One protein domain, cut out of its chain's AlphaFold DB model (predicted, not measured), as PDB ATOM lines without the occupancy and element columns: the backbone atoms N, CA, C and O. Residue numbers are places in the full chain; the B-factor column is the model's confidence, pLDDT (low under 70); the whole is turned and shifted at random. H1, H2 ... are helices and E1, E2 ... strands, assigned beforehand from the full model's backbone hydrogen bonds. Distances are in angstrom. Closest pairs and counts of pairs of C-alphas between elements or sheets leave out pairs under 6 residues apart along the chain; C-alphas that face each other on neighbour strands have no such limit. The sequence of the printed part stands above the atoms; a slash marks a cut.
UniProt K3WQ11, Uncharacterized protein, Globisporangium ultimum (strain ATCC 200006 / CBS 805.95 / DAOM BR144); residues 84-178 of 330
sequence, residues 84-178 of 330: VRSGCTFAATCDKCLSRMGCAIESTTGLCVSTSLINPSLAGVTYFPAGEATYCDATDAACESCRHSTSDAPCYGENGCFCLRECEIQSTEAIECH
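What this domain is: This is residues 84 to 178 of the 330 residues of an uncharacterized protein of Globisporangium ultimum (strain ATCC 200006 / CBS 805.95 / DAOM BR144) (UniProt K3WQ11). Little regular structure: H1 covers a small sheet, E3-E2-E4, H2 packs steeply on H3, and E1 pairs with E5 at one far end. The 95 printed residues, mixed in class, run E1 H1 E2 E3 E4 H2 H3 E5. The whole is compact, radius of gyration of the C-alphas 13.4 A, spanning 39 by 32 by 23 A.

Where its parts are: E1, residues 88 to 90, begins at C-alpha (182.882, 121.385, 291.008). H1 is 94 to 98, E2 103 to 106, E3 112 to 114, E4 127 to 129, H2 141 to 148, H3 165 to 170, E5 174 to 177, ending at (182.781, 117.696, 289.752).

How they stand to each other: E2 is antiparallel to E3, a hairpin with N 104 and O 113 2.8 A apart, and to E4, with N 105 and O 128 2.9 A apart. H1 is on this sheet, height 8.4 A. H2 touches H3, closest C-alphas 147 and 165, 5.0 A. E1 and E5 are antiparallel, N 89 and O 176 2.8 A apart. H1 and H3 have every O i to N i+4 pair within hydrogen-bond range, H2 3 of 4.

The domain as a whole: Links E3 to E4, E4 to H2 and H2 to H3 are long. Residues 171 to 172 have pLDDT under 70.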
ATOM      1  N   VAL A  84     181.167 127.818 290.352       86.62
ATOM      2  CA  VAL A  84     182.292 126.883 290.473       86.62
ATOM      3  C   VAL A  84     182.890 126.998 291.867       86.62
ATOM      4  O   VAL A  84     183.424 128.044 292.236       86.62
ATOM      5  N   ARG A  85     182.836 125.915 292.647       86.00
ATOM      6  CA  ARG A  85     183.462 125.831 293.971       86.00
ATOM      7  C   ARG A  85     184.296 124.562 294.055       86.00
ATOM      8  O   ARG A  85     183.828 123.480 293.724       86.00
ATOM      9  N   SER A  86     185.555 124.695 294.480       85.62
ATOM     10  CA  SER A  86     186.487 123.561 294.639       85.62
ATOM     11  C   SER A  86     186.622 122.655 293.399       85.62
ATOM     12  O   SER A  86     186.823 121.453 293.534       85.62
ATOM     13  N   GLY A  87     186.507 123.220 292.190       84.06
ATOM     14  CA  GLY A  87     186.566 122.454 290.936       84.06
ATOM     15  C   GLY A  87     185.275 121.712 290.575       84.06
ATOM     16  O   GLY A  87     185.242 121.014 289.570       84.06
ATOM     17  N   CYS A  88     184.207 121.879 291.352       87.81
ATOM     18  CA  CYS A  88     182.882 121.385 291.008       87.81
ATOM     19  C   CYS A  88     181.980 122.524 290.544       87.81
ATOM     20  O   CYS A  88     182.045 123.638 291.073       87.81
ATOM     21  N   THR A  89     181.146 122.232 289.557       88.69
ATOM     22  CA  THR A  89     180.070 123.088 289.080       88.69
ATOM     23  C   THR A  89     178.799 122.799 289.872       88.69
ATOM     24  O   THR A  89     178.402 121.650 290.060       88.69
ATOM     25  N   PHE A  90     178.162 123.855 290.358       87.12
ATOM     26  CA  PHE A  90     176.908 123.808 291.097       87.12
ATOM     27  C   PHE A  90     175.871 124.660 290.378       87.12
ATOM     28  O   PHE A  90     176.198 125.727 289.840       87.12
ATOM     29  N   ALA A  91     174.619 124.202 290.403       85.69
ATOM     30  CA  ALA A  91     173.491 124.997 289.940       85.69
ATOM     31  C   ALA A  91     173.470 126.356 290.657       85.69
ATOM     32  O   ALA A  91     173.945 126.492 291.790       85.69
ATOM     33  N   ALA A  92     172.954 127.386 289.986       87.69
ATOM     34  CA  ALA A  92     172.755 128.675 290.630       87.69
ATOM     35  C   ALA A  92     171.772 128.504 291.798       87.69
ATOM     36  O   ALA A  92     170.668 128.000 291.611       87.69
ATOM     37  N   THR A  93     172.167 128.919 293.002       91.19
ATOM     38  CA  THR A  93     171.255 128.906 294.149       91.19
ATOM     39  C   THR A  93     170.200 129.999 293.996       91.19
ATOM     40  O   THR A  93     170.450 131.045 293.395       91.19
ATOM     41  N   CYS A  94     169.024 129.782 294.578       92.94
ATOM     42  CA  CYS A  94     167.895 130.706 294.477       92.94
ATOM     43  C   CYS A  94     168.198 132.097 295.059       92.94
ATOM     44  O   CYS A  94     167.885 133.106 294.431       92.94
ATOM     45  N   ASP A  95     168.945 132.173 296.161       92.75
ATOM     46  CA  ASP A  95     169.497 133.440 296.667       92.75
ATOM     47  C   ASP A  95     170.345 134.174 295.601       92.75
ATOM     48  O   ASP A  95     170.130 135.349 295.287       92.75
ATOM     49  N   LYS A  96     171.264 133.457 294.938       92.25
ATOM     50  CA  LYS A  96     172.082 134.043 293.865       92.25
ATOM     51  C   LYS A  96     171.260 134.431 292.643       92.25
ATOM     52  O   LYS A  96     171.594 135.437 292.017       92.25
ATOM     53  N   CYS A  97     170.197 133.698 292.334       94.12
ATOM     54  CA  CYS A  97     169.261 134.055 291.274       94.12
ATOM     55  C   CYS A  97     168.598 135.413 291.543       94.12
ATOM     56  O   CYS A  97     168.677 136.303 290.700       94.12
ATOM     57  N   LEU A  98     168.026 135.612 292.736       94.69
ATOM     58  CA  LEU A  98     167.340 136.864 293.088       94.69
ATOM     59  C   LEU A  98     168.286 138.056 293.236       94.69
ATOM     60  O   LEU A  98     167.858 139.200 293.101       94.69
ATOM     61  N   SER A  99     169.576 137.814 293.474       94.31
ATOM     62  CA  SER A  99     170.580 138.883 293.475       94.31
ATOM     63  C   SER A  99     170.865 139.462 292.079       94.31
ATOM     64  O   SER A  99     171.460 140.537 291.967       94.31
ATOM     65  N   ARG A 100     170.460 138.769 291.002       94.31
ATOM     66  CA  ARG A 100     170.672 139.189 289.609       94.31
ATOM     67  C   ARG A 100     169.415 139.866 289.060       94.31
ATOM     68  O   ARG A 100     168.359 139.255 288.942       94.31
ATOM     69  N   MET A 101     169.544 141.134 288.676       94.69
ATOM     70  CA  MET A 101     168.454 141.891 288.050       94.69
ATOM     71  C   MET A 101     168.028 141.253 286.721       94.69
ATOM     72  O   MET A 101     168.877 140.910 285.900       94.69
ATOM     73  N   GLY A 102     166.715 141.150 286.490       94.06
ATOM     74  CA  GLY A 102     166.156 140.535 285.278       94.06
ATOM     75  C   GLY A 102     166.073 139.006 285.324       94.06
ATOM     76  O   GLY A 102     165.835 138.381 284.293       94.06
ATOM     77  N   CYS A 103     166.259 138.406 286.501       95.56
ATOM     78  CA  CYS A 103     166.040 136.984 286.743       95.56
ATOM     79  C   CYS A 103     164.803 136.768 287.620       95.56
ATOM     80  O   CYS A 103     164.400 137.657 288.369       95.56
ATOM     81  N   ALA A 104     164.199 135.590 287.538       95.19
ATOM     82  CA  ALA A 104     163.136 135.147 288.426       95.19
ATOM     83  C   ALA A 104     163.308 133.671 288.765       95.19
ATOM     84  O   ALA A 104     163.913 132.921 288.000       95.19
ATOM     85  N   ILE A 105     162.735 133.255 289.888       94.50
ATOM     86  CA  ILE A 105     162.661 131.842 290.254       94.50
ATOM     87  C   ILE A 105     161.276 131.302 289.921       94.50
ATOM     88  O   ILE A 105     160.266 131.905 290.284       94.50
ATOM     89  N   GLU A 106     161.230 130.152 289.262       93.56
ATOM     90  CA  GLU A 106     160.006 129.383 289.054       93.56
ATOM     91  C   GLU A 106     159.646 128.595 290.327       93.56
ATOM     92  O   GLU A 106     160.450 127.810 290.827       93.56
ATOM     93  N   SER A 107     158.436 128.775 290.866       92.56
ATOM     94  CA  SER A 107     158.039 128.177 292.153       92.56
ATOM     95  C   SER A 107     158.021 126.649 292.159       92.56
ATOM     96  O   SER A 107     158.272 126.033 293.187       92.56
ATOM     97  N   THR A 108     157.681 126.041 291.024       90.44
ATOM     98  CA  THR A 108     157.485 124.593 290.869       90.44
ATOM     99  C   THR A 108     158.792 123.833 290.717       90.44
ATOM    100  O   THR A 108     158.893 122.701 291.171       90.44
ATOM    101  N   THR A 109     159.782 124.439 290.065       90.06
ATOM    102  CA  THR A 109     161.049 123.781 289.715       90.06
ATOM    103  C   THR A 109     162.237 124.340 290.496       90.06
ATOM    104  O   THR A 109     163.316 123.760 290.458       90.06
ATOM    105  N   GLY A 110     162.078 125.482 291.175       90.88
ATOM    106  CA  GLY A 110     163.179 126.185 291.835       90.88
ATOM    107  C   GLY A 110     164.219 126.750 290.864       90.88
ATOM    108  O   GLY A 110     165.293 127.166 291.292       90.88
ATOM    109  N   LEU A 111     163.934 126.769 289.559       89.94
ATOM    110  CA  LEU A 111     164.911 127.154 288.549       89.94
ATOM    111  C   LEU A 111     164.962 128.657 288.341       89.94
ATOM    112  O   LEU A 111     163.941 129.346 288.326       89.94
ATOM    113  N   CYS A 112     166.181 129.149 288.130       92.06
ATOM    114  CA  CYS A 112     166.427 130.536 287.776       92.06
ATOM    115  C   CYS A 112     166.226 130.745 286.272       92.06
ATOM    116  O   CYS A 112     166.964 130.180 285.462       92.06
ATOM    117  N   VAL A 113     165.259 131.580 285.904       92.25
ATOM    118  CA  VAL A 113     164.908 131.908 284.518       92.25
ATOM    119  C   VAL A 113     165.003 133.411 284.277       92.25
ATOM    120  O   VAL A 113     164.706 134.213 285.162       92.25
ATOM    121  N   SER A 114     165.401 133.822 283.073       93.81
ATOM    122  CA  SER A 114     165.357 135.236 282.695       93.81
ATOM    123  C   SER A 114     163.920 135.747 282.591       93.81
ATOM    124  O   SER A 114     163.070 135.125 281.952       93.81
ATOM    125  N   THR A 115     163.643 136.925 283.158       93.06
ATOM    126  CA  THR A 115     162.307 137.544 283.125       93.06
ATOM    127  C   THR A 115     161.820 137.842 281.711       93.06
ATOM    128  O   THR A 115     160.618 137.922 281.484       93.06
ATOM    129  N   SER A 116     162.735 137.992 280.747       90.50
ATOM    130  CA  SER A 116     162.394 138.210 279.336       90.50
ATOM    131  C   SER A 116     161.807 136.970 278.655       90.50
ATOM    132  O   SER A 116     161.127 137.102 277.639       90.50
ATOM    133  N   LEU A 117     162.059 135.780 279.210       87.06
ATOM    134  CA  LEU A 117     161.583 134.494 278.698       87.06
ATOM    135  C   LEU A 117     160.299 134.021 279.392       87.06
ATOM    136  O   LEU A 117     159.682 133.052 278.950       87.06
ATOM    137  N   ILE A 118     159.884 134.694 280.469       87.88
ATOM    138  CA  ILE A 118     158.684 134.325 281.216       87.88
ATOM    139  C   ILE A 118     157.460 134.643 280.370       87.88
ATOM    140  O   ILE A 118     157.231 135.784 279.969       87.88
ATOM    141  N   ASN A 119     156.634 133.625 280.144       85.62
ATOM    142  CA  ASN A 119     155.323 133.809 279.554       85.62
ATOM    143  C   ASN A 119     154.269 133.852 280.675       85.62
ATOM    144  O   ASN A 119     153.849 132.792 281.142       85.62
ATOM    145  N   PRO A 120     153.807 135.042 281.111       77.19
ATOM    146  CA  PRO A 120     152.850 135.166 282.214       77.19
ATOM    147  C   PRO A 120     151.476 134.560 281.885       77.19
ATOM    148  O   PRO A 120     150.627 134.442 282.763       77.19
ATOM    149  N   SER A 121     151.238 134.179 280.624       78.31
ATOM    150  CA  SER A 121     150.002 133.513 280.205       78.31
ATOM    151  C   SER A 121     149.951 132.019 280.548       78.31
ATOM    152  O   SER A 121     148.885 131.413 280.426       78.31
ATOM    153  N   LEU A 122     151.063 131.419 280.997       80.12
ATOM    154  CA  LEU A 122     151.064 130.038 281.477       80.12
ATOM    155  C   LEU A 122     150.367 129.966 282.844       80.12
ATOM    156  O   LEU A 122     150.942 130.283 283.884       80.12
ATOM    157  N   ALA A 123     149.096 129.566 282.832       75.56
ATOM    158  CA  ALA A 123     148.302 129.407 284.043       75.56
ATOM    159  C   ALA A 123     148.919 128.347 284.974       75.56
ATOM    160  O   ALA A 123     149.206 127.232 284.545       75.56
ATOM    161  N   GLY A 124     149.065 128.689 286.257       85.12
ATOM    162  CA  GLY A 124     149.448 127.746 287.314       85.12
ATOM    163  C   GLY A 124     150.924 127.739 287.714       85.12
ATOM    164  O   GLY A 124     151.276 126.992 288.620       85.12
ATOM    165  N   VAL A 125     151.771 128.575 287.107       89.50
ATOM    166  CA  VAL A 125     153.171 128.736 287.528       89.50
ATOM    167  C   VAL A 125     153.355 130.115 288.147       89.50
ATOM    168  O   VAL A 125     153.075 131.130 287.509       89.50
ATOM    169  N   THR A 126     153.809 130.157 289.398       92.50
ATOM    170  CA  THR A 126     154.172 131.413 290.060       92.50
ATOM    171  C   THR A 126     155.661 131.677 289.889       92.50
ATOM    172  O   THR A 126     156.485 130.788 290.095       92.50
ATOM    173  N   TYR A 127     155.999 132.903 289.501       94.19
ATOM    174  CA  TYR A 127     157.379 133.346 289.336       94.19
ATOM    175  C   TYR A 127     157.694 134.406 290.384       94.19
ATOM    176  O   TYR A 127     156.878 135.293 290.631       94.19
ATOM    177  N   PHE A 128     158.886 134.328 290.966       95.62
ATOM    178  CA  PHE A 128     159.386 135.292 291.941       95.62
ATOM    179  C   PHE A 128     160.508 136.114 291.305       95.62
ATOM    180  O   PHE A 128     161.644 135.632 291.245       95.62
ATOM    181  N   PRO A 129     160.216 137.312 290.767       95.56
ATOM    182  CA  PRO A 129     161.225 138.135 290.116       95.56
ATOM    183  C   PRO A 129     162.192 138.755 291.130       95.56
ATOM    184  O   PRO A 129     161.825 139.142 292.244       95.56
ATOM    185  N   ALA A 130     163.448 138.881 290.709       95.38
ATOM    186  CA  ALA A 130     164.498 139.572 291.440       95.38
ATOM    187  C   ALA A 130     164.088 141.022 291.740       95.38
ATOM    188  O   ALA A 130     163.707 141.772 290.841       95.38
ATOM    189  N   GLY A 131     164.196 141.421 293.009       94.06
ATOM    190  CA  GLY A 131     163.884 142.773 293.482       94.06
ATOM    191  C   GLY A 131     162.475 142.958 294.057       94.06
ATOM    192  O   GLY A 131     162.285 143.892 294.833       94.06
ATOM    193  N   GLU A 132     161.516 142.079 293.751       94.81
ATOM    194  CA  GLU A 132     160.181 142.103 294.381       94.81
ATOM    195  C   GLU A 132     160.087 141.140 295.563       94.81
ATOM    196  O   GLU A 132     159.416 141.427 296.554       94.81
ATOM    197  N   ALA A 133     160.781 140.009 295.467       94.62
ATOM    198  CA  ALA A 133     160.780 138.973 296.480       94.62
ATOM    199  C   ALA A 133     162.184 138.795 297.077       94.62
ATOM    200  O   ALA A 133     163.196 138.939 296.389       94.62
ATOM    201  N   THR A 134     162.242 138.487 298.375       95.75
ATOM    202  CA  THR A 134     163.494 138.237 299.104       95.75
ATOM    203  C   THR A 134     163.560 136.773 299.518       95.75
ATOM    204  O   THR A 134     162.579 136.230 300.026       95.75
ATOM    205  N   TYR A 135     164.694 136.117 299.269       95.81
ATOM    206  CA  TYR A 135     164.908 134.743 299.723       95.81
ATOM    207  C   TYR A 135     165.256 134.766 301.214       95.81
ATOM    208  O   TYR A 135     166.028 135.626 301.642       95.81
ATOM    209  N   CYS A 136     164.674 133.868 302.005       96.31
ATOM    210  CA  CYS A 136     165.022 133.774 303.423       96.31
ATOM    211  C   CYS A 136     166.432 133.191 303.612       96.31
ATOM    212  O   CYS A 136     166.944 132.460 302.763       96.31
ATOM    213  N   ASP A 137     167.042 133.464 304.766       93.69
ATOM    214  CA  ASP A 137     168.275 132.785 305.157       93.69
ATOM    215  C   ASP A 137     168.032 131.277 305.325       93.69
ATOM    216  O   ASP A 137     167.014 130.852 305.867       93.69
ATOM    217  N   ALA A 138     169.010 130.453 304.942       89.62
ATOM    218  CA  ALA A 138     168.914 128.990 305.048       89.62
ATOM    219  C   ALA A 138     168.740 128.474 306.495       89.62
ATOM    220  O   ALA A 138     168.430 127.304 306.709       89.62
ATOM    221  N   THR A 139     168.973 129.329 307.496       93.19
ATOM    222  CA  THR A 139     168.769 129.037 308.924       93.19
ATOM    223  C   THR A 139     167.399 129.468 309.450       93.19
ATOM    224  O   THR A 139     167.147 129.321 310.643       93.19
ATOM    225  N   ASP A 140     166.536 130.044 308.610       96.25
ATOM    226  CA  ASP A 140     165.179 130.423 309.001       96.25
ATOM    227  C   ASP A 140     164.328 129.171 309.272       96.25
ATOM    228  O   ASP A 140     164.356 128.193 308.514       96.25
ATOM    229  N   ALA A 141     163.548 129.198 310.356       95.88
ATOM    230  CA  ALA A 141     162.706 128.074 310.762       95.88
ATOM    231  C   ALA A 141     161.654 127.712 309.695       95.88
ATOM    232  O   ALA A 141     161.289 126.540 309.556       95.88
ATOM    233  N   ALA A 142     161.183 128.689 308.909       95.88
ATOM    234  CA  ALA A 142     160.272 128.446 307.798       95.88
ATOM    235  C   ALA A 142     160.958 127.675 306.667       95.88
ATOM    236  O   ALA A 142     160.357 126.738 306.140       95.88
ATOM    237  N   CYS A 143     162.213 127.997 306.328       95.00
ATOM    238  CA  CYS A 143     162.979 127.239 305.336       95.00
ATOM    239  C   CYS A 143     163.251 125.809 305.807       95.00
ATOM    240  O   CYS A 143     163.093 124.867 305.029       95.00
ATOM    241  N   GLU A 144     163.600 125.627 307.084       94.62
ATOM    242  CA  GLU A 144     163.835 124.299 307.659       94.62
ATOM    243  C   GLU A 144     162.561 123.440 307.615       94.62
ATOM    244  O   GLU A 144     162.591 122.291 307.166       94.62
ATOM    245  N   SER A 145     161.409 124.019 307.969       94.94
ATOM    246  CA  SER A 145     160.118 123.345 307.813       94.94
ATOM    247  C   SER A 145     159.781 123.068 306.343       94.94
ATOM    248  O   SER A 145     159.221 122.015 306.034       94.94
ATOM    249  N   CYS A 146     160.113 123.986 305.430       95.44
ATOM    250  CA  CYS A 146     159.853 123.835 303.997       95.44
ATOM    251  C   CYS A 146     160.631 122.671 303.392       95.44
ATOM    252  O   CYS A 146     160.091 121.870 302.631       95.44
ATOM    253  N   ARG A 147     161.898 122.541 303.786       93.81
ATOM    254  CA  ARG A 147     162.802 121.481 303.341       93.81
ATOM    255  C   ARG A 147     162.268 120.082 303.658       93.81
ATOM    256  O   ARG A 147     162.499 119.148 302.893       93.81
ATOM    257  N   HIS A 148     161.552 119.935 304.771       94.06
ATOM    258  CA  HIS A 148     160.940 118.671 305.188       94.06
ATOM    259  C   HIS A 148     159.486 118.497 304.731       94.06
ATOM    260  O   HIS A 148     158.925 117.409 304.885       94.06
ATOM    261  N   SER A 149     158.877 119.535 304.159       93.75
ATOM    262  CA  SER A 149     157.530 119.468 303.603       93.75
ATOM    263  C   SER A 149     157.495 118.585 302.355       93.75
ATOM    264  O   SER A 149     158.484 118.444 301.639       93.75
ATOM    265  N   THR A 150     156.339 117.989 302.069       92.44
ATOM    266  CA  THR A 150     156.060 117.295 300.798       92.44
ATOM    267  C   THR A 150     155.280 118.169 299.819       92.44
ATOM    268  O   THR A 150     154.879 117.690 298.764       92.44
ATOM    269  N   SER A 151     154.985 119.415 300.193       90.75
ATOM    270  CA  SER A 151     154.268 120.365 299.348       90.75
ATOM    271  C   SER A 151     155.251 121.177 298.511       90.75
ATOM    272  O   SER A 151     156.251 121.657 299.039       90.75
ATOM    273  N   ASP A 152     154.913 121.382 297.239       89.19
ATOM    274  CA  ASP A 152     155.643 122.276 296.328       89.19
ATOM    275  C   ASP A 152     155.209 123.747 296.494       89.19
ATOM    276  O   ASP A 152     155.555 124.614 295.694       89.19
ATOM    277  N   ALA A 153     154.411 124.044 297.526       93.06
ATOM    278  CA  ALA A 153     154.023 125.404 297.853       93.06
ATOM    279  C   ALA A 153     155.212 126.186 298.449       93.06
ATOM    280  O   ALA A 153     155.969 125.635 299.253       93.06
ATOM    281  N   PRO A 154     155.356 127.481 298.112       95.06
ATOM    282  CA  PRO A 154     156.359 128.344 298.722       95.06
ATOM    283  C   PRO A 154     156.076 128.523 300.215       95.06
ATOM    284  O   PRO A 154     154.929 128.728 300.627       95.06
ATOM    285  N   CYS A 155     157.132 128.487 301.020       96.62
ATOM    286  CA  CYS A 155     157.057 128.766 302.448       96.62
ATOM    287  C   CYS A 155     157.467 130.212 302.699       96.62
ATOM    288  O   CYS A 155     158.426 130.685 302.095       96.62
ATOM    289  N   TYR A 156     156.762 130.901 303.594       97.06
ATOM    290  CA  TYR A 156     157.044 132.294 303.935       97.06
ATOM    291  C   TYR A 156     157.610 132.381 305.350       97.06
ATOM    292  O   TYR A 156     157.010 131.851 306.287       97.06
ATOM    293  N   GLY A 157     158.769 133.024 305.476       96.50
ATOM    294  CA  GLY A 157     159.462 133.244 306.740       96.50
ATOM    295  C   GLY A 157     159.107 134.571 307.399       96.50
ATOM    296  O   GLY A 157     158.194 135.299 306.983       96.50
ATOM    297  N   GLU A 158     159.856 134.901 308.447       90.50
ATOM    298  CA  GLU A 158     159.728 136.192 309.115       90.50
ATOM    299  C   GLU A 158     160.149 137.313 308.144       90.50
ATOM    300  O   GLU A 158     161.135 137.198 307.422       90.50
ATOM    301  N   ASN A 159     159.396 138.418 308.103       94.19
ATOM    302  CA  ASN A 159     159.561 139.546 307.161       94.19
ATOM    303  C   ASN A 159     159.051 139.322 305.725       94.19
ATOM    304  O   ASN A 159     159.292 140.163 304.861       94.19
ATOM    305  N   GLY A 160     158.318 138.237 305.465       94.69
ATOM    306  CA  GLY A 160     157.759 137.981 304.133       94.69
ATOM    307  C   GLY A 160     158.808 137.565 303.101       94.69
ATOM    308  O   GLY A 160     158.543 137.626 301.901       94.69
ATOM    309  N   CYS A 161     159.987 137.134 303.558       96.50
ATOM    310  CA  CYS A 161     160.895 136.369 302.722       96.50
ATOM    311  C   CYS A 161     160.256 135.011 302.392       96.50
ATOM    312  O   CYS A 161     159.361 134.545 303.104       96.50
ATOM    313  N   PHE A 162     160.701 134.371 301.317       96.31
ATOM    314  CA  PHE A 162     160.212 133.051 300.936       96.31
ATOM    315  C   PHE A 162     161.357 132.053 300.762       96.31
ATOM    316  O   PHE A 162     162.489 132.429 300.457       96.31
ATOM    317  N   CYS A 163     161.042 130.773 300.934       96.31
ATOM    318  CA  CYS A 163     161.913 129.653 300.600       96.31
ATOM    319  C   CYS A 163     161.141 128.674 299.722       96.31
ATOM    320  O   CYS A 163     159.928 128.490 299.879       96.31
ATOM    321  N   LEU A 164     161.852 128.011 298.818       95.50
ATOM    322  CA  LEU A 164     161.294 126.950 297.990       95.50
ATOM    323  C   LEU A 164     161.980 125.643 298.347       95.50
ATOM    324  O   LEU A 164     163.205 125.573 298.428       95.50
ATOM    325  N   ARG A 165     161.183 124.591 298.513       94.06
ATOM    326  CA  ARG A 165     161.682 123.251 298.822       94.06
ATOM    327  C   ARG A 165     162.731 122.782 297.809       94.06
ATOM    328  O   ARG A 165     163.775 122.277 298.209       94.06
ATOM    329  N   GLU A 166     162.475 122.998 296.522       92.31
ATOM    330  CA  GLU A 166     163.366 122.552 295.447       92.31
ATOM    331  C   GLU A 166     164.734 123.250 295.500       92.31
ATOM    332  O   GLU A 166     165.771 122.607 295.351       92.31
ATOM    333  N   CYS A 167     164.759 124.540 295.850       92.25
ATOM    334  CA  CYS A 167     165.993 125.300 296.055       92.25
ATOM    335  C   CYS A 167     166.827 124.764 297.231       92.25
ATOM    336  O   CYS A 167     168.056 124.687 297.144       92.25
ATOM    337  N   GLU A 168     166.170 124.372 298.328       91.00
ATOM    338  CA  GLU A 168     166.843 123.838 299.517       91.00
ATOM    339  C   GLU A 168     167.424 122.437 299.282       91.00
ATOM    340  O   GLU A 168     168.486 122.109 299.813       91.00
ATOM    341  N   ILE A 169     166.765 121.615 298.461       86.00
ATOM    342  CA  ILE A 169     167.243 120.269 298.114       86.00
ATOM    343  C   ILE A 169     168.390 120.356 297.095       86.00
ATOM    344  O   ILE A 169     169.456 119.770 297.305       86.00
ATOM    345  N   GLN A 170     168.205 121.133 296.024       74.38
ATOM    346  CA  GLN A 170     169.116 121.170 294.879       74.38
ATOM    347  C   GLN A 170     170.458 121.852 295.186       74.38
ATOM    348  O   GLN A 170     171.474 121.514 294.582       74.38
ATOM    349  N   SER A 171     170.506 122.767 296.164       64.00
ATOM    350  CA  SER A 171     171.723 123.526 296.503       64.00
ATOM    351  C   SER A 171     172.926 122.673 296.936       64.00
ATOM    352  O   SER A 171     174.056 123.169 296.963       64.00
ATOM    353  N   THR A 172     172.711 121.399 297.277       67.69
ATOM    354  CA  THR A 172     173.761 120.523 297.815       67.69
ATOM    355  C   THR A 172     174.396 119.590 296.788       67.69
ATOM    356  O   THR A 172     175.470 119.045 297.056       67.69
ATOM    357  N   GLU A 173     173.800 119.437 295.605       78.31
ATOM    358  CA  GLU A 173     174.291 118.499 294.597       78.31
ATOM    359  C   GLU A 173     175.178 119.210 293.567       78.31
ATOM    360  O   GLU A 173     174.798 120.192 292.928       78.31
ATOM    361  N   ALA A 174     176.411 118.721 293.419       82.81
ATOM    362  CA  ALA A 174     177.294 119.167 292.350       82.81
ATOM    363  C   ALA A 174     176.802 118.587 291.018       82.81
ATOM    364  O   ALA A 174     176.640 117.372 290.908       82.81
ATOM    365  N   ILE A 175     176.620 119.443 290.009       84.00
ATOM    366  CA  ILE A 175     176.245 119.028 288.650       84.00
ATOM    367  C   ILE A 175     177.399 118.234 288.039       84.00
ATOM    368  O   ILE A 175     177.230 117.109 287.581       84.00
ATOM    369  N   GLU A 176     178.594 118.822 288.050       85.50
ATOM    370  CA  GLU A 176     179.791 118.195 287.519       85.50
ATOM    371  C   GLU A 176     180.983 118.553 288.401       85.50
ATOM    372  O   GLU A 176     181.482 119.677 288.440       85.50
ATOM    373  N   CYS A 177     181.477 117.567 289.138       85.12
ATOM    374  CA  CYS A 177     182.781 117.696 289.752       85.12
ATOM    375  C   CYS A 177     183.842 117.356 288.715       85.12
ATOM    376  O   CYS A 177     184.116 116.178 288.471       85.12
ATOM    377  N   HIS A 178     184.543 118.374 288.209       81.31
ATOM    378  CA  HIS A 178     185.919 118.169 287.778       81.31
ATOM    379  C   HIS A 178     186.738 117.945 289.042       81.31
ATOM    380  O   HIS A 178     187.477 118.805 289.526       81.31
TER     381      HIS A 178